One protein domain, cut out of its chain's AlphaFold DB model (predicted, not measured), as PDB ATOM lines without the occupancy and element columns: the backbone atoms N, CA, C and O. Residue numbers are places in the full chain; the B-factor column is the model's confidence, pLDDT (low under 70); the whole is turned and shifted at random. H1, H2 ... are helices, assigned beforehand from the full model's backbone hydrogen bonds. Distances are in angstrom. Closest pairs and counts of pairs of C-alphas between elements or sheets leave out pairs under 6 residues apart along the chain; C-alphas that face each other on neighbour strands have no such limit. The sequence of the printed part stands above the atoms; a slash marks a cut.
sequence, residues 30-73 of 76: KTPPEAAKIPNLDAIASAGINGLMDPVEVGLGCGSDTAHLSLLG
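Overview. This is residues 30 to 73 of the 76 residues of an uncharacterized protein of Vitis vinifera (UniProt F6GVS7). What does the model look like as a whole? It is an open, loose shape with two parts: the short helices H1 and H2 make one side, H3 stands across from them on the other side, and the link of residues 48 to 63 joins the two. Residues 48 to 54 reach across the gap, and residues 55 to 63 make a wide loop that leads into H3. What is it made of? The printed part has 44 residues, with three named helices in the order H1, H2, H3 and no named strand; the class is all helix, with 21 of the 44 printed residues in named elements, under half. How spread out is it? It is only just loose, close to extended, with a radius of gyration of the C-alphas of 13.5 A and spans of 30 by 22 by 17 A.

Along the chain. Where does the first helix begin? H1 holds residues 32 to 35, from C-alpha 32 at (124.968, 173.916, 152.435), and is 5.1 A from first to last C-alpha. Which helix is longest? H2, residues 39 to 47, has 9 residues and is 12.2 A from first to last C-alpha; C-alpha 39 is at (132.152, 176.574, 140.464). Where does the last helix end? H3, residues 64 to 71, is 10.4 A from first to last C-alpha and ends with C-alpha 71 at (146.023, 176.388, 162.041).

Arrangement. How do the helices stand to each other? H1 and H2 are apart, with no C-alpha of the one within 8 A of the other. By the same measure H2 and H3 are apart, and H1 and H3 are apart. Which residues stand free? They are residues 35 to 40 and residues 43 to 52, of which 43 to 47 belong to H2. What do the backbone N and O atoms show? In H2 and H3 every O i to N i+4 pair is within hydrogen-bond range. H1 is too short for such a pair, and its one O i to N i+3 pair is within range.

Size, cuts and confidence. How large is it? The two C-alphas farthest apart are those of Lys 37 and Gly 73, at 32.2 A, and the first and last printed C-alphas, of Lys 30 and Gly 73, are 31.9 A apart. What are the links like? H1 to H2 is a tight link of 3 residues. H2 to H3 is a long link of 16 residues, 48 to 63, whose C-alphas lie 6 to 15 A from the mean of the C-alphas. Is there a cut, or low confidence? The printed part has no cut; its mean pLDDT is 96.3, and no printed residue is under 70.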
ATOM      1  N   LYS A  30     121.726 167.187 151.547       98.25
ATOM      2  CA  LYS A  30     123.032 167.805 151.286       98.25
ATOM      3  C   LYS A  30     123.422 168.793 152.376       98.25
ATOM      4  O   LYS A  30     122.549 169.401 153.005       98.25
ATOM      5  N   THR A  31     124.718 169.005 152.552       98.00
ATOM      6  CA  THR A  31     125.253 170.150 153.300       98.00
ATOM      7  C   THR A  31     125.041 171.456 152.507       98.00
ATOM      8  O   THR A  31     124.887 171.420 151.278       98.00
ATOM      9  N   PRO A  32     125.029 172.640 153.145       97.19
ATOM     10  CA  PRO A  32     124.968 173.916 152.435       97.19
ATOM     11  C   PRO A  32     126.066 174.116 151.374       97.19
ATOM     12  O   PRO A  32     125.698 174.530 150.271       97.19
ATOM     13  N   PRO A  33     127.359 173.783 151.604       96.50
ATOM     14  CA  PRO A  33     128.377 173.849 150.551       96.50
ATOM     15  C   PRO A  33     128.074 172.942 149.350       96.50
ATOM     16  O   PRO A  33     128.230 173.376 148.213       96.50
ATOM     17  N   GLU A  34     127.571 171.723 149.573       97.44
ATOM     18  CA  GLU A  34     127.191 170.796 148.493       97.44
ATOM     19  C   GLU A  34     125.958 171.253 147.698       97.44
ATOM     20  O   GLU A  34     125.782 170.888 146.532       97.44
ATOM     21  N   ALA A  35     125.054 172.005 148.329       97.88
ATOM     22  CA  ALA A  35     123.875 172.565 147.672       97.88
ATOM     23  C   ALA A  35     124.173 173.884 146.939       97.88
ATOM     24  O   ALA A  35     123.424 174.270 146.035       97.88
ATOM     25  N   ALA A  36     125.237 174.591 147.321       96.94
ATOM     26  CA  ALA A  36     125.605 175.882 146.759       96.94
ATOM     27  C   ALA A  36     126.217 175.756 145.354       96.94
ATOM     28  O   ALA A  36     126.913 174.802 145.018       96.94
ATOM     29  N   LYS A  37     126.002 176.776 144.514       98.06
ATOM     30  CA  LYS A  37     126.659 176.876 143.204       98.06
ATOM     31  C   LYS A  37     128.020 177.561 143.359       98.06
ATOM     32  O   LYS A  37     128.099 178.787 143.260       98.06
ATOM     33  N   ILE A  38     129.077 176.777 143.570       97.12
ATOM     34  CA  ILE A  38     130.442 177.248 143.879       97.12
ATOM     35  C   ILE A  38     131.497 176.790 142.846       97.12
ATOM     36  O   ILE A  38     132.518 176.210 143.212       97.12
ATOM     37  N   PRO A  39     131.343 177.141 141.551       98.00
ATOM     38  CA  PRO A  39     132.152 176.574 140.464       98.00
ATOM     39  C   PRO A  39     133.662 176.820 140.600       98.00
ATOM     40  O   PRO A  39     134.462 176.046 140.084       98.00
ATOM     41  N   ASN A  40     134.069 177.890 141.289       97.94
ATOM     42  CA  ASN A  40     135.483 178.182 141.520       97.94
ATOM     43  C   ASN A  40     136.096 177.260 142.585       97.94
ATOM     44  O   ASN A  40     137.235 176.832 142.420       97.94
ATOM     45  N   LEU A  41     135.354 176.941 143.651       97.00
ATOM     46  CA  LEU A  41     135.811 175.985 144.664       97.00
ATOM     47  C   LEU A  41     135.819 174.567 144.091       97.00
ATOM     48  O   LEU A  41     136.796 173.852 144.291       97.00
ATOM     49  N   ASP A  42     134.818 174.213 143.279       98.06
ATOM     50  CA  ASP A  42     134.781 172.935 142.554       98.06
ATOM     51  C   ASP A  42     135.995 172.778 141.616       98.06
ATOM     52  O   ASP A  42     136.623 171.717 141.544       98.06
ATOM     53  N   ALA A  43     136.375 173.850 140.909       98.44
ATOM     54  CA  ALA A  43     137.555 173.859 140.046       98.44
ATOM     55  C   ALA A  43     138.863 173.697 140.842       98.44
ATOM     56  O   ALA A  43     139.754 172.965 140.420       98.44
ATOM     57  N   ILE A  44     138.974 174.343 142.008       97.19
ATOM     58  CA  ILE A  44     140.137 174.201 142.898       97.19
ATOM     59  C   ILE A  44     140.225 172.774 143.454       97.19
ATOM     60  O   ILE A  44     141.293 172.168 143.391       97.19
ATOM     61  N   ALA A  45     139.115 172.215 143.941       97.12
ATOM     62  CA  ALA A  45     139.067 170.865 144.502       97.12
ATOM     63  C   ALA A  45     139.383 169.788 143.450       97.12
ATOM     64  O   ALA A  45     140.110 168.837 143.732       97.12
ATOM     65  N   SER A  46     138.885 169.943 142.219       98.12
ATOM     66  CA  SER A  46     139.141 168.993 141.125       98.12
ATOM     67  C   SER A  46     140.566 169.053 140.565       98.12
ATOM     68  O   SER A  46     141.074 168.032 140.102       98.12
ATOM     69  N   ALA A  47     141.225 170.214 140.612       98.44
ATOM     70  CA  ALA A  47     142.604 170.384 140.145       98.44
ATOM     71  C   ALA A  47     143.664 170.165 141.244       98.44
ATOM     72  O   ALA A  47     144.861 170.146 140.944       98.44
ATOM     73  N   GLY A  48     143.241 170.058 142.505       96.56
ATOM     74  CA  GLY A  48     144.106 170.037 143.682       96.56
ATOM     75  C   GLY A  48     144.153 168.700 144.425       96.56
ATOM     76  O   GLY A  48     143.802 167.643 143.905       96.56
ATOM     77  N   ILE A  49     144.615 168.770 145.676       98.25
ATOM     78  CA  ILE A  49     144.583 167.668 146.644       98.25
ATOM     79  C   ILE A  49     143.567 168.040 147.719       98.25
ATOM     80  O   ILE A  49     143.589 169.158 148.229       98.25
ATOM     81  N   ASN A  50     142.704 167.089 148.067       97.75
ATOM     82  CA  ASN A  50     141.631 167.271 149.039       97.75
ATOM     83  C   ASN A  50     141.906 166.452 150.304       97.75
ATOM     84  O   ASN A  50     142.594 165.430 150.255       97.75
ATOM     85  N   GLY A  51     141.329 166.880 151.422       96.44
ATOM     86  CA  GLY A  51     141.428 166.197 152.707       96.44
ATOM     87  C   GLY A  51     140.404 166.728 153.704       96.44
ATOM     88  O   GLY A  51     139.720 167.714 153.435       96.44
ATOM     89  N   LEU A  52     140.313 166.054 154.847       95.75
ATOM     90  CA  LEU A  52     139.556 166.507 156.011       95.75
ATOM     91  C   LEU A  52     140.531 167.045 157.058       95.75
ATOM     92  O   LEU A  52     141.681 166.606 157.116       95.75
ATOM     93  N   MET A  53     140.067 167.991 157.868       94.38
ATOM     94  CA  MET A  53     140.858 168.605 158.924       94.38
ATOM     95  C   MET A  53     140.002 168.798 160.172       94.38
ATOM     96  O   MET A  53     138.968 169.460 160.111       94.38
ATOM     97  N   ASP A  54     140.483 168.279 161.296       94.50
ATOM     98  CA  ASP A  54     140.039 168.680 162.626       94.50
ATOM     99  C   ASP A  54     140.934 169.844 163.081       94.50
ATOM    100  O   ASP A  54     142.151 169.661 163.152       94.50
ATOM    101  N   PRO A  55     140.392 171.049 163.354       92.69
ATOM    102  CA  PRO A  55     141.218 172.199 163.711       92.69
ATOM    103  C   PRO A  55     142.047 172.008 164.978       92.69
ATOM    104  O   PRO A  55     143.051 172.682 165.119       92.69
ATOM    105  N   VAL A  56     141.624 171.135 165.898       94.31
ATOM    106  CA  VAL A  56     142.335 170.860 167.157       94.31
ATOM    107  C   VAL A  56     142.432 169.354 167.385       94.31
ATOM    108  O   VAL A  56     143.520 168.788 167.350       94.31
ATOM    109  N   GLU A  57     141.290 168.692 167.574       93.75
ATOM    110  CA  GLU A  57     141.196 167.242 167.744       93.75
ATOM    111  C   GLU A  57     139.827 166.725 167.286       93.75
ATOM    112  O   GLU A  57     138.861 167.485 167.167       93.75
ATOM    113  N   VAL A  58     139.744 165.415 167.048       95.56
ATOM    114  CA  VAL A  58     138.528 164.754 166.562       95.56
ATOM    115  C   VAL A  58     137.375 164.958 167.543       95.56
ATOM    116  O   VAL A  58     137.428 164.517 168.690       95.56
ATOM    117  N   GLY A  59     136.292 165.566 167.059       94.19
ATOM    118  CA  GLY A  59     135.058 165.746 167.826       94.19
ATOM    119  C   GLY A  59     135.061 166.924 168.805       94.19
ATOM    120  O   GLY A  59     134.060 167.117 169.499       94.19
ATOM    121  N   LEU A  60     136.124 167.734 168.849       93.69
ATOM    122  CA  LEU A  60     136.163 168.945 169.669       93.69
ATOM    123  C   LEU A  60     135.631 170.158 168.895       93.69
ATOM    124  O   LEU A  60     136.260 170.653 167.960       93.69
ATOM    125  N   GLY A  61     134.495 170.692 169.345       92.50
ATOM    126  CA  GLY A  61     134.058 172.032 168.957       92.50
ATOM    127  C   GLY A  61     134.937 173.082 169.637       92.50
ATOM    128  O   GLY A  61     134.963 173.153 170.865       92.50
ATOM    129  N   CYS A  62     135.652 173.890 168.856       93.12
ATOM    130  CA  CYS A  62     136.539 174.938 169.360       93.12
ATOM    131  C   CYS A  62     136.069 176.336 168.933       93.12
ATOM    132  O   CYS A  62     135.343 176.496 167.952       93.12
ATOM    133  N   GLY A  63     136.478 177.350 169.701       95.44
ATOM    134  CA  GLY A  63     136.288 178.752 169.334       95.44
ATOM    135  C   GLY A  63     137.207 179.172 168.186       95.44
ATOM    136  O   GLY A  63     138.228 178.530 167.918       95.44
ATOM    137  N   SER A  64     136.862 180.275 167.518       95.56
ATOM    138  CA  SER A  64     137.638 180.782 166.382       95.56
ATOM    139  C   SER A  64     139.067 181.165 166.774       95.56
ATOM    140  O   SER A  64     139.992 180.896 166.014       95.56
ATOM    141  N   ASP A  65     139.281 181.716 167.966       95.62
ATOM    142  CA  ASP A  65     140.609 182.026 168.508       95.62
ATOM    143  C   ASP A  65     141.532 180.795 168.558       95.62
ATOM    144  O   ASP A  65     142.637 180.803 168.010       95.62
ATOM    145  N   THR A  66     141.036 179.714 169.147       96.31
ATOM    146  CA  THR A  66     141.726 178.442 169.358       96.31
ATOM    147  C   THR A  66     142.005 177.757 168.020       96.31
ATOM    148  O   THR A  66     143.132 177.329 167.764       96.31
ATOM    149  N   ALA A  67     141.018 177.733 167.117       95.69
ATOM    150  CA  ALA A  67     141.166 177.175 165.773       95.69
ATOM    151  C   ALA A  67     142.253 177.897 164.958       95.69
ATOM    152  O   ALA A  67     143.087 177.251 164.324       95.69
ATOM    153  N   HIS A  68     142.283 179.234 164.992       96.62
ATOM    154  CA  HIS A  68     143.284 180.014 164.259       96.62
ATOM    155  C   HIS A  68     144.702 179.799 164.801       96.62
ATOM    156  O   HIS A  68     145.645 179.728 164.010       96.62
ATOM    157  N   LEU A  69     144.869 179.684 166.121       97.12
ATOM    158  CA  LEU A  69     146.170 179.382 166.724       97.12
ATOM    159  C   LEU A  69     146.685 178.008 166.279       97.12
ATOM    160  O   LEU A  69     147.822 177.915 165.814       97.12
ATOM    161  N   SER A  70     145.847 176.973 166.311       95.81
ATOM    162  CA  SER A  70     146.259 175.647 165.835       95.81
ATOM    163  C   SER A  70     146.611 175.641 164.340       95.81
ATOM    164  O   SER A  70     147.674 175.158 163.951       95.81
ATOM    165  N   LEU A  71     145.789 176.277 163.492       95.31
ATOM    166  CA  LEU A  71     146.023 176.388 162.041       95.31
ATOM    167  C   LEU A  71     147.361 177.053 161.690       95.31
ATOM    168  O   LEU A  71     147.975 176.723 160.675       95.31
ATOM    169  N   LEU A  72     147.807 178.004 162.511       95.88
ATOM    170  CA  LEU A  72     149.078 178.707 162.329       95.88
ATOM    171  C   LEU A  72     150.273 177.973 162.959       95.88
ATOM    172  O   LEU A  72     151.400 178.462 162.851       95.88
ATOM    173  N   GLY A  73     150.049 176.801 163.556       95.50
ATOM    174  CA  GLY A  73     151.088 175.928 164.098       95.50
ATOM    175  C   GLY A  73     151.504 176.248 165.532       95.50
ATOM    176  O   GLY A  73     152.633 175.928 165.905       95.50
TER     177      GLY A  73